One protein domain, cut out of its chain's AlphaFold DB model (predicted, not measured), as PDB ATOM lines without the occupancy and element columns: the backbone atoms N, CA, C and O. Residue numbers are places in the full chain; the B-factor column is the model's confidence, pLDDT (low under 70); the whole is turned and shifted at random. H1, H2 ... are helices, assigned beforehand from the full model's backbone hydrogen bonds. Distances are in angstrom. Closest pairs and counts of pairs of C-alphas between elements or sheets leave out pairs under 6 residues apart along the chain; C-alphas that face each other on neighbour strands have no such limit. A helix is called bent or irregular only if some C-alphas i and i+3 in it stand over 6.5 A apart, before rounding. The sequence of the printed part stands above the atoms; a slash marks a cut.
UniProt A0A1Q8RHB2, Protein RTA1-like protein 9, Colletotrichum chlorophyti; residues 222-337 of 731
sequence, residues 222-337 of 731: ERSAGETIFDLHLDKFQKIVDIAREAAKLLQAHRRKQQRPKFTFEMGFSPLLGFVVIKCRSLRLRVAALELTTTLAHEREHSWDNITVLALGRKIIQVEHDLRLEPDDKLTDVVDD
ATOM      1  N   GLU A 222     145.498 109.505 127.857       52.38
ATOM      2  CA  GLU A 222     144.590 110.638 127.639       52.38
ATOM      3  C   GLU A 222     144.973 111.431 126.376       52.38
ATOM      4  O   GLU A 222     146.102 111.352 125.891       52.38
ATOM      5  N   ARG A 223     144.006 112.151 125.789       54.19
ATOM      6  CA  ARG A 223     144.150 112.846 124.496       54.19
ATOM      7  C   ARG A 223     144.097 114.365 124.693       54.19
ATOM      8  O   ARG A 223     143.115 114.856 125.236       54.19
ATOM      9  N   SER A 224     145.074 115.095 124.156       49.19
ATOM     10  CA  SER A 224     145.017 116.556 123.956       49.19
ATOM     11  C   SER A 224     145.666 116.951 122.615       49.19
ATOM     12  O   SER A 224     146.185 116.085 121.904       49.19
ATOM     13  N   ALA A 225     145.579 118.228 122.228       53.97
ATOM     14  CA  ALA A 225     146.181 118.777 121.010       53.97
ATOM     15  C   ALA A 225     147.383 119.684 121.346       53.97
ATOM     16  O   ALA A 225     147.336 120.401 122.342       53.97
ATOM     17  N   GLY A 226     148.423 119.676 120.502       62.34
ATOM     18  CA  GLY A 226     149.628 120.513 120.649       62.34
ATOM     19  C   GLY A 226     150.824 119.802 121.299       62.34
ATOM     20  O   GLY A 226     150.754 118.612 121.610       62.34
ATOM     21  N   GLU A 227     151.940 120.517 121.501       67.31
ATOM     22  CA  GLU A 227     153.137 119.963 122.164       67.31
ATOM     23  C   GLU A 227     152.958 119.865 123.693       67.31
ATOM     24  O   GLU A 227     153.682 119.119 124.354       67.31
ATOM     25  N   THR A 228     151.949 120.528 124.267       72.81
ATOM     26  CA  THR A 228     151.542 120.367 125.680       72.81
ATOM     27  C   THR A 228     151.123 118.941 126.050       72.81
ATOM     28  O   THR A 228     151.144 118.582 127.225       72.81
ATOM     29  N   ILE A 229     150.802 118.079 125.074       76.81
ATOM     30  CA  ILE A 229     150.441 116.673 125.327       76.81
ATOM     31  C   ILE A 229     151.541 115.902 126.068       76.81
ATOM     32  O   ILE A 229     151.254 114.997 126.850       76.81
ATOM     33  N   PHE A 230     152.807 116.261 125.855       81.88
ATOM     34  CA  PHE A 230     153.927 115.603 126.521       81.88
ATOM     35  C   PHE A 230     153.988 115.926 128.021       81.88
ATOM     36  O   PHE A 230     154.495 115.109 128.793       81.88
ATOM     37  N   ASP A 231     153.421 117.055 128.451       85.06
ATOM     38  CA  ASP A 231     153.380 117.458 129.862       85.06
ATOM     39  C   ASP A 231     152.442 116.543 130.670       85.06
ATOM     40  O   ASP A 231     152.689 116.260 131.842       85.06
ATOM     41  N   LEU A 232     151.429 115.960 130.015       82.62
ATOM     42  CA  LEU A 232     150.545 114.936 130.595       82.62
ATOM     43  C   LEU A 232     151.256 113.591 130.841       82.62
ATOM     44  O   LEU A 232     150.651 112.643 131.343       82.62
ATOM     45  N   HIS A 233     152.520 113.470 130.434       84.94
ATOM     46  CA  HIS A 233     153.309 112.241 130.508       84.94
ATOM     47  C   HIS A 233     154.624 112.424 131.279       84.94
ATOM     48  O   HIS A 233     155.543 111.613 131.135       84.94
ATOM     49  N   LEU A 234     154.733 113.469 132.112       86.00
ATOM     50  CA  LEU A 234     155.903 113.695 132.973       86.00
ATOM     51  C   LEU A 234     156.205 112.497 133.888       86.00
ATOM     52  O   LEU A 234     157.372 112.181 134.112       86.00
ATOM     53  N   ASP A 235     155.179 111.782 134.351       85.50
ATOM     54  CA  ASP A 235     155.306 110.539 135.120       85.50
ATOM     55  C   ASP A 235     156.021 109.432 134.324       85.50
ATOM     56  O   ASP A 235     156.905 108.744 134.841       85.50
ATOM     57  N   LYS A 236     155.697 109.294 133.032       87.56
ATOM     58  CA  LYS A 236     156.342 108.332 132.131       87.56
ATOM     59  C   LYS A 236     157.783 108.730 131.834       87.56
ATOM     60  O   LYS A 236     158.653 107.862 131.850       87.56
ATOM     61  N   PHE A 237     158.056 110.017 131.609       91.19
ATOM     62  CA  PHE A 237     159.426 110.511 131.436       91.19
ATOM     63  C   PHE A 237     160.277 110.273 132.685       91.19
ATOM     64  O   PHE A 237     161.398 109.775 132.575       91.19
ATOM     65  N   GLN A 238     159.728 110.542 133.871       91.69
ATOM     66  CA  GLN A 238     160.374 110.230 135.145       91.69
ATOM     67  C   GLN A 238     160.684 108.729 135.246       91.69
ATOM     68  O   GLN A 238     161.820 108.364 135.544       91.69
ATOM     69  N   LYS A 239     159.732 107.855 134.887       89.88
ATOM     70  CA  LYS A 239     159.946 106.400 134.861       89.88
ATOM     71  C   LYS A 239     161.073 105.979 133.907       89.88
ATOM     72  O   LYS A 239     161.861 105.110 134.270       89.88
ATOM     73  N   ILE A 240     161.183 106.586 132.720       92.06
ATOM     74  CA  ILE A 240     162.295 106.326 131.783       92.06
ATOM     75  C   ILE A 240     163.634 106.690 132.435       92.06
ATOM     76  O   ILE A 240     164.562 105.880 132.426       92.06
ATOM     77  N   VAL A 241     163.728 107.882 133.034       93.88
ATOM     78  CA  VAL A 241     164.945 108.353 133.712       93.88
ATOM     79  C   VAL A 241     165.312 107.449 134.891       93.88
ATOM     80  O   VAL A 241     166.484 107.121 135.060       93.88
ATOM     81  N   ASP A 242     164.344 106.995 135.684       92.88
ATOM     82  CA  ASP A 242     164.617 106.124 136.833       92.88
ATOM     83  C   ASP A 242     165.095 104.730 136.414       92.88
ATOM     84  O   ASP A 242     166.067 104.226 136.980       92.88
ATOM     85  N   ILE A 243     164.501 104.153 135.363       91.69
ATOM     86  CA  ILE A 243     164.989 102.901 134.761       91.69
ATOM     87  C   ILE A 243     166.416 103.090 134.227       91.69
ATOM     88  O   ILE A 243     167.279 102.239 134.440       91.69
ATOM     89  N   ALA A 244     166.703 104.218 133.571       93.56
ATOM     90  CA  ALA A 244     168.046 104.524 133.089       93.56
ATOM     91  C   ALA A 244     169.053 104.686 134.245       93.56
ATOM     92  O   ALA A 244     170.162 104.156 134.171       93.56
ATOM     93  N   ARG A 245     168.676 105.325 135.361       93.94
ATOM     94  CA  ARG A 245     169.520 105.390 136.571       93.94
ATOM     95  C   ARG A 245     169.821 104.004 137.130       93.94
ATOM     96  O   ARG A 245     170.954 103.745 137.537       93.94
ATOM     97  N   GLU A 246     168.833 103.117 137.166       92.00
ATOM     98  CA  GLU A 246     169.025 101.734 137.604       92.00
ATOM     99  C   GLU A 246     169.982 100.981 136.668       92.00
ATOM    100  O   GLU A 246     170.954 100.378 137.131       92.00
ATOM    101  N   ALA A 247     169.795 101.112 135.352       90.44
ATOM    102  CA  ALA A 247     170.704 100.556 134.355       90.44
ATOM    103  C   ALA A 247     172.140 101.087 134.522       90.44
ATOM    104  O   ALA A 247     173.099 100.317 134.440       90.44
ATOM    105  N   ALA A 248     172.306 102.381 134.822       89.94
ATOM    106  CA  ALA A 248     173.614 102.992 135.050       89.94
ATOM    107  C   ALA A 248     174.315 102.392 136.276       89.94
ATOM    108  O   ALA A 248     175.506 102.081 136.204       89.94
ATOM    109  N   LYS A 249     173.577 102.151 137.369       89.12
ATOM    110  CA  LYS A 249     174.099 101.480 138.574       89.12
ATOM    111  C   LYS A 249     174.535 100.044 138.279       89.12
ATOM    112  O   LYS A 249     175.645  99.653 138.646       89.12
ATOM    113  N   LEU A 250     173.698  99.271 137.583       85.94
ATOM    114  CA  LEU A 250     174.004  97.885 137.204       85.94
ATOM    115  C   LEU A 250     175.251  97.810 136.309       85.94
ATOM    116  O   LEU A 250     176.146  96.994 136.539       85.94
ATOM    117  N   LEU A 251     175.349  98.707 135.327       81.06
ATOM    118  CA  LEU A 251     176.499  98.783 134.433       81.06
ATOM    119  C   LEU A 251     177.770  99.227 135.160       81.06
ATOM    120  O   LEU A 251     178.826  98.654 134.908       81.06
ATOM    121  N   GLN A 252     177.701 100.190 136.083       79.44
ATOM    122  CA  GLN A 252     178.854 100.577 136.907       79.44
ATOM    123  C   GLN A 252     179.395  99.406 137.739       79.44
ATOM    124  O   GLN A 252     180.611  99.231 137.818       79.44
ATOM    125  N   ALA A 253     178.519  98.563 138.296       74.75
ATOM    126  CA  ALA A 253     178.934  97.363 139.022       74.75
ATOM    127  C   ALA A 253     179.653  96.344 138.113       74.75
ATOM    128  O   ALA A 253     180.632  95.720 138.529       74.75
ATOM    129  N   HIS A 254     179.216  96.209 136.857       70.31
ATOM    130  CA  HIS A 254     179.825  95.312 135.865       70.31
ATOM    131  C   HIS A 254     181.123  95.870 135.239       70.31
ATOM    132  O   HIS A 254     182.036  95.112 134.908       70.31
ATOM    133  N   ARG A 255     181.249  97.201 135.129       65.81
ATOM    134  CA  ARG A 255     182.379  97.919 134.499       65.81
ATOM    135  C   ARG A 255     183.737  97.672 135.145       65.81
ATOM    136  O   ARG A 255     184.751  97.822 134.476       65.81
ATOM    137  N   ARG A 256     183.783  97.249 136.411       58.66
ATOM    138  CA  ARG A 256     185.047  96.927 137.094       58.66
ATOM    139  C   ARG A 256     185.796  95.726 136.489       58.66
ATOM    140  O   ARG A 256     186.931  95.491 136.884       58.66
ATOM    141  N   LYS A 257     185.195  94.970 135.554       58.31
ATOM    142  CA  LYS A 257     185.780  93.741 134.983       58.31
ATOM    143  C   LYS A 257     186.106  93.783 133.481       58.31
ATOM    144  O   LYS A 257     186.885  92.946 133.041       58.31
ATOM    145  N   GLN A 258     185.541  94.700 132.688       60.06
ATOM    146  CA  GLN A 258     185.735  94.735 131.225       60.06
ATOM    147  C   GLN A 258     185.724  96.164 130.660       60.06
ATOM    148  O   GLN A 258     184.993  97.028 131.146       60.06
ATOM    149  N   GLN A 259     186.507  96.401 129.599       65.62
ATOM    150  CA  GLN A 259     186.461  97.650 128.829       65.62
ATOM    151  C   GLN A 259     185.132  97.784 128.076       65.62
ATOM    152  O   GLN A 259     184.639  96.831 127.474       65.62
ATOM    153  N   ARG A 260     184.575  98.998 128.073       71.75
ATOM    154  CA  ARG A 260     183.342  99.328 127.355       71.75
ATOM    155  C   ARG A 260     183.601  99.372 125.838       71.75
ATOM    156  O   ARG A 260     184.546 100.051 125.430       71.75
ATOM    157  N   PRO A 261     182.775  98.727 124.992       76.00
ATOM    158  CA  PRO A 261     182.863  98.929 123.549       76.00
ATOM    159  C   PRO A 261     182.517 100.385 123.214       76.00
ATOM    160  O   PRO A 261     181.637 100.976 123.841       76.00
ATOM    161  N   LYS A 262     183.226 100.985 122.255       78.44
ATOM    162  CA  LYS A 262     182.998 102.387 121.867       78.44
ATOM    163  C   LYS A 262     181.875 102.540 120.838       78.44
ATOM    164  O   LYS A 262     181.353 103.638 120.693       78.44
ATOM    165  N   PHE A 263     181.490 101.461 120.159       81.50
ATOM    166  CA  PHE A 263     180.490 101.489 119.098       81.50
ATOM    167  C   PHE A 263     179.525 100.298 119.192       81.50
ATOM    168  O   PHE A 263     179.924  99.204 119.594       81.50
ATOM    169  N   THR A 264     178.264 100.506 118.805       83.56
ATOM    170  CA  THR A 264     177.257  99.448 118.619       83.56
ATOM    171  C   THR A 264     176.463  99.681 117.335       83.56
ATOM    172  O   THR A 264     176.203 100.821 116.972       83.56
ATOM    173  N   PHE A 265     176.059  98.607 116.650       78.12
ATOM    174  CA  PHE A 265     175.218  98.689 115.447       78.12
ATOM    175  C   PHE A 265     173.719  98.806 115.752       78.12
ATOM    176  O   PHE A 265     172.932  98.978 114.826       78.12
ATOM    177  N   GLU A 266     173.309  98.663 117.014       78.50
ATOM    178  CA  GLU A 266     171.926  98.902 117.446       78.50
ATOM    179  C   GLU A 266     171.724 100.347 117.895       78.50
ATOM    180  O   GLU A 266     172.660 101.014 118.334       78.50
ATOM    181  N   MET A 267     170.474 100.799 117.866       78.06
ATOM    182  CA  MET A 267     170.071 101.976 118.631       78.06
ATOM    183  C   MET A 267     170.144 101.645 120.127       78.06
ATOM    184  O   MET A 267     169.409 100.785 120.609       78.06
ATOM    185  N   GLY A 268     171.066 102.284 120.847       82.44
ATOM    186  CA  GLY A 268     171.259 102.082 122.281       82.44
ATOM    187  C   GLY A 268     170.487 103.096 123.127       82.44
ATOM    188  O   GLY A 268     169.331 103.425 122.852       82.44
ATOM    189  N   PHE A 269     171.120 103.592 124.190       88.88
ATOM    190  CA  PHE A 269     170.494 104.542 125.116       88.88
ATOM    191  C   PHE A 269     170.408 105.965 124.551       88.88
ATOM    192  O   PHE A 269     169.554 106.732 124.995       88.88
ATOM    193  N   SER A 270     171.260 106.318 123.587       87.56
ATOM    194  CA  SER A 270     171.384 107.667 123.031       87.56
ATOM    195  C   SER A 270     170.083 108.188 122.407       87.56
ATOM    196  O   SER A 270     169.582 109.205 122.886       87.56
ATOM    197  N   PRO A 271     169.442 107.505 121.432       83.75
ATOM    198  CA  PRO A 271     168.186 107.998 120.858       83.75
ATOM    199  C   PRO A 271     167.024 108.011 121.865       83.75
ATOM    200  O   PRO A 271     166.157 108.882 121.795       83.75
ATOM    201  N   LEU A 272     167.008 107.085 122.832       86.88
ATOM    202  CA  LEU A 272     165.956 107.004 123.853       86.88
ATOM    203  C   LEU A 272     166.038 108.158 124.859       86.88
ATOM    204  O   LEU A 272     165.036 108.814 125.137       86.88
ATOM    205  N   LEU A 273     167.229 108.422 125.400       91.38
ATOM    206  CA  LEU A 273     167.451 109.539 126.319       91.38
ATOM    207  C   LEU A 273     167.404 110.876 125.578       91.38
ATOM    208  O   LEU A 273     166.840 111.833 126.101       91.38
ATOM    209  N   GLY A 274     167.882 110.919 124.332       87.94
ATOM    210  CA  GLY A 274     167.711 112.056 123.433       87.94
ATOM    211  C   GLY A 274     166.239 112.425 123.254       87.94
ATOM    212  O   GLY A 274     165.887 113.594 123.377       87.94
ATOM    213  N   PHE A 275     165.345 111.444 123.081       87.69
ATOM    214  CA  PHE A 275     163.901 111.694 123.035       87.69
ATOM    215  C   PHE A 275     163.367 112.337 124.326       87.69
ATOM    216  O   PHE A 275     162.546 113.251 124.250       87.69
ATOM    217  N   VAL A 276     163.850 111.917 125.506       91.12
ATOM    218  CA  VAL A 276     163.503 112.574 126.781       91.12
ATOM    219  C   VAL A 276     163.992 114.018 126.782       91.12
ATOM    220  O   VAL A 276     163.227 114.910 127.127       91.12
ATOM    221  N   VAL A 277     165.225 114.275 126.347       88.75
ATOM    222  CA  VAL A 277     165.768 115.639 126.289       88.75
ATOM    223  C   VAL A 277     164.960 116.518 125.330       88.75
ATOM    224  O   VAL A 277     164.636 117.650 125.667       88.75
ATOM    225  N   ILE A 278     164.558 115.994 124.172       84.75
ATOM    226  CA  ILE A 278     163.796 116.752 123.172       84.75
ATOM    227  C   ILE A 278     162.353 116.999 123.644       84.75
ATOM    228  O   ILE A 278     161.853 118.118 123.540       84.75
ATOM    229  N   LYS A 279     161.663 115.977 124.172       85.69
ATOM    230  CA  LYS A 279     160.205 116.011 124.401       85.69
ATOM    231  C   LYS A 279     159.758 116.117 125.864       85.69
ATOM    232  O   LYS A 279     158.595 116.430 126.107       85.69
ATOM    233  N   CYS A 280     160.605 115.892 126.861       88.88
ATOM    234  CA  CYS A 280     160.258 116.209 128.251       88.88
ATOM    235  C   CYS A 280     160.496 117.697 128.499       88.88
ATOM    236  O   CYS A 280     161.531 118.179 128.084       88.88
ATOM    237  N   ARG A 281     159.591 118.425 129.166       87.25
ATOM    238  CA  ARG A 281     159.734 119.881 129.395       87.25
ATOM    239  C   ARG A 281     160.193 120.236 130.810       87.25
ATOM    240  O   ARG A 281     160.428 121.399 131.104       87.25
ATOM    241  N   SER A 282     160.353 119.234 131.677       89.62
ATOM    242  CA  SER A 282     160.962 119.418 132.996       89.62
ATOM    243  C   SER A 282     162.477 119.524 132.847       89.62
ATOM    244  O   SER A 282     163.128 118.576 132.397       89.62
ATOM    245  N   LEU A 283     163.032 120.656 133.280       88.75
ATOM    246  CA  LEU A 283     164.463 120.930 133.225       88.75
ATOM    247  C   LEU A 283     165.267 119.866 133.985       88.75
ATOM    248  O   LEU A 283     166.192 119.280 133.421       88.75
ATOM    249  N   ARG A 284     164.850 119.506 135.207       90.12
ATOM    250  CA  ARG A 284     165.486 118.438 135.999       90.12
ATOM    251  C   ARG A 284     165.520 117.093 135.278       90.12
ATOM    252  O   ARG A 284     166.517 116.378 135.365       90.12
ATOM    253  N   LEU A 285     164.445 116.716 134.583       91.00
ATOM    254  CA  LEU A 285     164.396 115.452 133.842       91.00
ATOM    255  C   LEU A 285     165.274 115.482 132.588       91.00
ATOM    256  O   LEU A 285     165.959 114.495 132.318       91.00
ATOM    257  N   ARG A 286     165.301 116.606 131.859       91.38
ATOM    258  CA  ARG A 286     166.188 116.804 130.700       91.38
ATOM    259  C   ARG A 286     167.655 116.713 131.091       91.38
ATOM    260  O   ARG A 286     168.399 115.947 130.489       91.38
ATOM    261  N   VAL A 287     168.045 117.455 132.126       89.94
ATOM    262  CA  VAL A 287     169.408 117.469 132.669       89.94
ATOM    263  C   VAL A 287     169.827 116.063 133.099       89.94
ATOM    264  O   VAL A 287     170.873 115.577 132.670       89.94
ATOM    265  N   ALA A 288     168.969 115.362 133.849       91.12
ATOM    266  CA  ALA A 288     169.240 113.991 134.270       91.12
ATOM    267  C   ALA A 288     169.382 113.024 133.081       91.12
ATOM    268  O   ALA A 288     170.273 112.178 133.085       91.12
ATOM    269  N   ALA A 289     168.529 113.130 132.058       93.06
ATOM    270  CA  ALA A 289     168.626 112.297 130.860       93.06
ATOM    271  C   ALA A 289     169.915 112.572 130.067       93.06
ATOM    272  O   ALA A 289     170.569 111.635 129.604       93.06
ATOM    273  N   LEU A 290     170.313 113.841 129.945       90.00
ATOM    274  CA  LEU A 290     171.526 114.251 129.241       90.00
ATOM    275  C   LEU A 290     172.792 113.749 129.954       90.00
ATOM    276  O   LEU A 290     173.695 113.211 129.316       90.00
ATOM    277  N   GLU A 291     172.826 113.820 131.286       89.50
ATOM    278  CA  GLU A 291     173.906 113.254 132.104       89.50
ATOM    279  C   GLU A 291     173.948 111.721 132.021       89.50
ATOM    280  O   GLU A 291     175.002 111.109 131.842       89.50
ATOM    281  N   LEU A 292     172.790 111.063 132.084       91.56
ATOM    282  CA  LEU A 292     172.720 109.616 131.899       91.56
ATOM    283  C   LEU A 292     173.189 109.196 130.506       91.56
ATOM    284  O   LEU A 292     173.726 108.101 130.373       91.56
ATOM    285  N   THR A 293     173.057 110.051 129.490       89.44
ATOM    286  CA  THR A 293     173.542 109.769 128.132       89.44
ATOM    287  C   THR A 293     175.068 109.659 128.105       89.44
ATOM    288  O   THR A 293     175.590 108.683 127.566       89.44
ATOM    289  N   THR A 294     175.800 110.557 128.776       85.88
ATOM    290  CA  THR A 294     177.274 110.454 128.887       85.88
ATOM    291  C   THR A 294     177.694 109.164 129.605       85.88
ATOM    292  O   THR A 294     178.698 108.532 129.267       85.88
ATOM    293  N   THR A 295     176.877 108.715 130.562       86.44
ATOM    294  CA  THR A 295     177.147 107.507 131.343       86.44
ATOM    295  C   THR A 295     176.779 106.226 130.595       86.44
ATOM    296  O   THR A 295     177.536 105.259 130.676       86.44
ATOM    297  N   LEU A 296     175.639 106.175 129.901       88.69
ATOM    298  CA  LEU A 296     175.019 104.957 129.356       88.69
ATOM    299  C   LEU A 296     175.222 104.755 127.858       88.69
ATOM    300  O   LEU A 296     175.370 103.602 127.445       88.69
ATOM    301  N   ALA A 297     175.308 105.826 127.065       87.44
ATOM    302  CA  ALA A 297     175.423 105.733 125.610       87.44
ATOM    303  C   ALA A 297     176.866 105.516 125.139       87.44
ATOM    304  O   ALA A 297     177.794 106.112 125.696       87.44
ATOM    305  N   HIS A 298     177.070 104.625 124.168       86.69
ATOM    306  CA  HIS A 298     178.382 104.445 123.529       86.69
ATOM    307  C   HIS A 298     178.812 105.724 122.783       86.69
ATOM    308  O   HIS A 298     177.985 106.599 122.552       86.69
ATOM    309  N   GLU A 299     180.091 105.843 122.400       81.19
ATOM    310  CA  GLU A 299     180.579 107.010 121.631       81.19
ATOM    311  C   GLU A 299     179.778 107.186 120.340       81.19
ATOM    312  O   GLU A 299     179.401 108.297 119.964       81.19
ATOM    313  N   ARG A 300     179.461 106.058 119.696       82.06
ATOM    314  CA  ARG A 300     178.528 106.012 118.580       82.06
ATOM    315  C   ARG A 300     177.616 104.795 118.685       82.06
ATOM    316  O   ARG A 300     178.061 103.666 118.889       82.06
ATOM    317  N   GLU A 301     176.323 105.033 118.546       85.06
ATOM    318  CA  GLU A 301     175.287 104.010 118.533       85.06
ATOM    319  C   GLU A 301     174.585 104.092 117.193       85.06
ATOM    320  O   GLU A 301     173.837 105.032 116.935       85.06
ATOM    321  N   HIS A 302     174.824 103.124 116.318       81.56
ATOM    322  CA  HIS A 302     174.290 103.144 114.970       81.56
ATOM    323  C   HIS A 302     174.840 104.359 114.186       81.56
ATOM    324  O   HIS A 302     176.055 104.524 114.093       81.56
ATOM    325  N   SER A 303     173.970 105.223 113.653       76.69
ATOM    326  CA  SER A 303     174.351 106.526 113.074       76.69
ATOM    327  C   SER A 303     174.361 107.671 114.105       76.69
ATOM    328  O   SER A 303     174.669 108.808 113.760       76.69
ATOM    329  N   TRP A 304     174.020 107.401 115.371       76.06
ATOM    330  CA  TRP A 304     173.949 108.411 116.427       76.06
ATOM    331  C   TRP A 304     175.308 108.613 117.078       76.06
ATOM    332  O   TRP A 304     175.831 107.737 117.765       76.06
ATOM    333  N   ASP A 305     175.867 109.794 116.871       77.94
ATOM    334  CA  ASP A 305     177.090 110.247 117.510       77.94
ATOM    335  C   ASP A 305     176.764 110.940 118.843       77.94
ATOM    336  O   ASP A 305     175.952 111.870 118.893       77.94
ATOM    337  N   ASN A 306     177.374 110.473 119.936       77.81
ATOM    338  CA  ASN A 306     177.030 110.939 121.279       77.81
ATOM    339  C   ASN A 306     177.337 112.431 121.468       77.81
ATOM    340  O   ASN A 306     176.568 113.151 122.099       77.81
ATOM    341  N   ILE A 307     178.416 112.927 120.857       76.94
ATOM    342  CA  ILE A 307     178.786 114.349 120.908       76.94
ATOM    343  C   ILE A 307     177.693 115.200 120.265       76.94
ATOM    344  O   ILE A 307     177.285 116.217 120.827       76.94
ATOM    345  N   THR A 308     177.165 114.752 119.129       76.19
ATOM    346  CA  THR A 308     176.066 115.430 118.433       76.19
ATOM    347  C   THR A 308     174.795 115.461 119.287       76.19
ATOM    348  O   THR A 308     174.169 116.514 119.417       76.19
ATOM    349  N   VAL A 309     174.428 114.341 119.921       78.19
ATOM    350  CA  VAL A 309     173.245 114.260 120.800       78.19
ATOM    351  C   VAL A 309     173.399 115.149 122.036       78.19
ATOM    352  O   VAL A 309     172.461 115.856 122.405       78.19
ATOM    353  N   LEU A 310     174.585 115.173 122.648       79.00
ATOM    354  CA  LEU A 310     174.875 116.016 123.807       79.00
ATOM    355  C   LEU A 310     174.822 117.507 123.456       79.00
ATOM    356  O   LEU A 310     174.202 118.285 124.183       79.00
ATOM    357  N   ALA A 311     175.423 117.904 122.333       78.81
ATOM    358  CA  ALA A 311     175.409 119.285 121.859       78.81
ATOM    359  C   ALA A 311     173.985 119.758 121.531       78.81
ATOM    360  O   ALA A 311     173.569 120.831 121.975       78.81
ATOM    361  N   LEU A 312     173.213 118.932 120.816       77.94
ATOM    362  CA  LEU A 312     171.810 119.209 120.514       77.94
ATOM    363  C   LEU A 312     170.985 119.337 121.798       77.94
ATOM    364  O   LEU A 312     170.226 120.291 121.949       77.94
ATOM    365  N   GLY A 313     171.168 118.416 122.745       80.75
ATOM    366  CA  GLY A 313     170.467 118.433 124.024       80.75
ATOM    367  C   GLY A 313     170.744 119.695 124.842       80.75
ATOM    368  O   GLY A 313     169.806 120.330 125.324       80.75
ATOM    369  N   ARG A 314     172.013 120.117 124.934       82.88
ATOM    370  CA  ARG A 314     172.381 121.393 125.574       82.88
ATOM    371  C   ARG A 314     171.717 122.573 124.871       82.88
ATOM    372  O   ARG A 314     171.163 123.437 125.542       82.88
ATOM    373  N   LYS A 315     171.713 122.593 123.534       81.19
ATOM    374  CA  LYS A 315     171.107 123.687 122.764       81.19
ATOM    375  C   LYS A 315     169.595 123.787 122.969       81.19
ATOM    376  O   LYS A 315     169.080 124.892 123.100       81.19
ATOM    377  N   ILE A 316     168.902 122.652 123.037       81.12
ATOM    378  CA  ILE A 316     167.465 122.594 123.346       81.12
ATOM    379  C   ILE A 316     167.195 123.192 124.728       81.12
ATOM    380  O   ILE A 316     166.316 124.037 124.864       81.12
ATOM    381  N   ILE A 317     167.985 122.807 125.736       85.12
ATOM    382  CA  ILE A 317     167.833 123.337 127.096       85.12
ATOM    383  C   ILE A 317     168.067 124.854 127.122       85.12
ATOM    384  O   ILE A 317     167.265 125.569 127.714       85.12
ATOM    385  N   GLN A 318     169.113 125.347 126.448       82.81
ATOM    386  CA  GLN A 318     169.397 126.785 126.358       82.81
ATOM    387  C   GLN A 318     168.220 127.575 125.775       82.81
ATOM    388  O   GLN A 318     167.861 128.617 126.305       82.81
ATOM    389  N   VAL A 319     167.644 127.088 124.670       80.31
ATOM    390  CA  VAL A 319     166.589 127.795 123.931       80.31
ATOM    391  C   VAL A 319     165.259 127.759 124.677       80.31
ATOM    392  O   VAL A 319     164.575 128.772 124.741       80.31
ATOM    393  N   GLU A 320     164.868 126.609 125.226       83.56
ATOM    394  CA  GLU A 320     163.545 126.482 125.840       83.56
ATOM    395  C   GLU A 320     163.480 127.026 127.273       83.56
ATOM    396  O   GLU A 320     162.414 127.462 127.698       83.56
ATOM    397  N   HIS A 321     164.594 127.001 128.011       84.06
ATOM    398  CA  HIS A 321     164.660 127.475 129.399       84.06
ATOM    399  C   HIS A 321     165.401 128.813 129.550       84.06
ATOM    400  O   HIS A 321     165.650 129.237 130.673       84.06
ATOM    401  N   ASP A 322     165.771 129.465 128.439       79.44
ATOM    402  CA  ASP A 322     166.529 130.726 128.415       79.44
ATOM    403  C   ASP A 322     167.815 130.688 129.273       79.44
ATOM    404  O   ASP A 322     168.193 131.658 129.932       79.44
ATOM    405  N   LEU A 323     168.510 129.546 129.260       80.00
ATOM    406  CA  LEU A 323     169.751 129.329 130.006       80.00
ATOM    407  C   LEU A 323     170.981 129.514 129.115       80.00
ATOM    408  O   LEU A 323     170.993 129.131 127.945       80.00
ATOM    409  N   ARG A 324     172.072 130.018 129.696       74.38
ATOM    410  CA  ARG A 324     173.396 129.993 129.064       74.38
ATOM    411  C   ARG A 324     174.162 128.778 129.588       74.38
ATOM    412  O   ARG A 324     174.397 128.685 130.785       74.38
ATOM    413  N   LEU A 325     174.487 127.842 128.696       70.50
ATOM    414  CA  LEU A 325     175.195 126.598 129.015       70.50
ATOM    415  C   LEU A 325     176.368 126.425 128.055       70.50
ATOM    416  O   LEU A 325     176.174 125.974 126.929       70.50
ATOM    417  N   GLU A 326     177.572 126.785 128.465       68.94
ATOM    418  CA  GLU A 326     178.778 126.574 127.668       68.94
ATOM    419  C   GLU A 326     179.132 125.064 127.599       68.94
ATOM    420  O   GLU A 326     178.612 124.255 128.383       68.94
ATOM    421  N   PRO A 327     179.968 124.622 126.636       61.31
ATOM    422  CA  PRO A 327     180.273 123.199 126.437       61.31
ATOM    423  C   PRO A 327     180.841 122.492 127.678       61.31
ATOM    424  O   PRO A 327     180.493 121.333 127.928       61.31
ATOM    425  N   ASP A 328     181.647 123.207 128.465       64.94
ATOM    426  CA  ASP A 328     182.337 122.692 129.655       64.94
ATOM    427  C   ASP A 328     181.525 122.834 130.952       64.94
ATOM    428  O   ASP A 328     181.934 122.329 132.003       64.94
ATOM    429  N   ASP A 329     180.349 123.469 130.893       71.62
ATOM    430  CA  ASP A 329     179.526 123.687 132.078       71.62
ATOM    431  C   ASP A 329     178.997 122.360 132.633       71.62
ATOM    432  O   ASP A 329     178.441 121.501 131.917       71.62
ATOM    433  N   LYS A 330     179.131 122.217 133.955       71.06
ATOM    434  CA  LYS A 330     178.578 121.090 134.698       71.06
ATOM    435  C   LYS A 330     177.066 121.228 134.778       71.06
ATOM    436  O   LYS A 330     176.519 122.126 135.405       71.06
ATOM    437  N   LEU A 331     176.386 120.254 134.186       72.88
ATOM    438  CA  LEU A 331     174.926 120.161 134.177       72.88
ATOM    439  C   LEU A 331     174.311 120.051 135.587       72.88
ATOM    440  O   LEU A 331     173.130 120.335 135.751       72.88
ATOM    441  N   THR A 332     175.097 119.673 136.602       67.62
ATOM    442  CA  THR A 332     174.678 119.603 138.012       67.62
ATOM    443  C   THR A 332     174.370 120.958 138.635       67.62
ATOM    444  O   THR A 332     173.689 121.009 139.656       67.62
ATOM    445  N   ASP A 333     174.865 122.036 138.029       68.44
ATOM    446  CA  ASP A 333     174.787 123.385 138.591       68.44
ATOM    447  C   ASP A 333     173.531 124.127 138.092       68.44
ATOM    448  O   ASP A 333     173.249 125.255 138.496       68.44
ATOM    449  N   VAL A 334     172.741 123.476 137.231       76.88
ATOM    450  CA  VAL A 334     171.481 123.993 136.696       76.88
ATOM    451  C   VAL A 334     170.382 123.897 137.755       76.88
ATOM    452  O   VAL A 334     169.998 122.805 138.179       76.88
ATOM    453  N   VAL A 335     169.842 125.048 138.157       72.94
ATOM    454  CA  VAL A 335     168.731 125.145 139.114       72.94
ATOM    455  C   VAL A 335     167.400 125.026 138.368       72.94
ATOM    456  O   VAL A 335     167.127 125.813 137.467       72.94
ATOM    457  N   ASP A 336     166.578 124.042 138.743       78.44
ATOM    458  CA  ASP A 336     165.216 123.875 138.218       78.44
ATOM    459  C   ASP A 336     164.228 124.688 139.065       78.44
ATOM    460  O   ASP A 336     164.039 124.400 140.248       78.44
ATOM    461  N   ASP A 337     163.608 125.701 138.461       74.00
ATOM    462  CA  ASP A 337     162.576 126.533 139.086       74.00
ATOM    463  C   ASP A 337     161.171 125.902 139.015       74.00
ATOM    464  O   ASP A 337     160.203 126.452 139.545       74.00
TER     465      ASP A 337
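This is residues 222 to 337 of the 731 residues of the protein "Protein RTA1-like protein 9" of Colletotrichum chlorophyti (UniProt A0A1Q8RHB2). Four helices stand side by side in an up-and-down bundle, with H2 and H3 as the middle pair, H1 packed on one side of it and H4 on the other. H1 is the longest helix and runs on past the others, so that its end and the start of the next link, residues 253 to 259, stick out. The printed part has 116 residues, with four named helices in the order H1, H2, H3, H4 and no named strand; the class is all helix. The whole is compact, with a radius of gyration of the C-alphas of 14.7 A and spans of 46 by 35 by 26 A.

H1 is residues 227 to 255, 38.6 A from first to last C-alpha, and begins with C-alpha 227 at (153.137, 119.963, 122.164). It is irregular, with C-alphas 232 and 235 7.9 A apart, and has a kink of 61 degrees near residue 234. H2 is residues 269 to 279, 15.4 A long, and H3 is residues 283 to 296, 19.5 A long. H4 is residues 306 to 320, 21.1 A long, and ends with C-alpha 320 at (163.545, 126.482, 125.840).

H2 and H3 are the hub, touching three helices each. They form a helical hairpin, opposite ways at a shallow tilt of 13 degrees, and their closest C-alphas, those of Val 277 and Arg 286, are 4.6 A apart. H1 touches H3 with residues 237 to 248 alone, the same way at a shallow tilt of 32 degrees; the closest C-alphas are those of Val 241 and Ala 289, 6.1 A apart. H1 and H2, also a hairpin, only just touch, with 3 pairs of C-alphas within 8 A, made by residues 230 to 241 of H1 alone; the closest are those of Phe 237 and Val 276, 6.5 A apart. H4 touches H2, the same way at a shallow tilt of 12 degrees, the C-alphas of Val 277 and Gly 313 being closest at 5.9 A. H3 and H4 form a third hairpin at a shallow tilt of 6 degrees, with the C-alphas of Leu 290 and Leu 310 closest at 6.6 A. H1 and H4 are apart. In H2, H3 and H4 every O i to N i+4 pair is within hydrogen-bond range; in H1, 19 of 25 are.

The C-alphas farthest apart are those of Ala 225 and Lys 257, 48.9 A. The printed part has no cut. The link from H1 to H2, 13 residues, is long, from H2 to H3 tight, and from H3 to H4 short. Residues 263 to 264 pair with 300 to 301, parallel, and residues 300 to 301 with 304 to 305, antiparallel. Residues 321 to 337 hold no named element. The mean pLDDT of the printed part is 80.6; residues 222 to 227, 255 to 259, 326 to 328 and 332 to 333 are under 70.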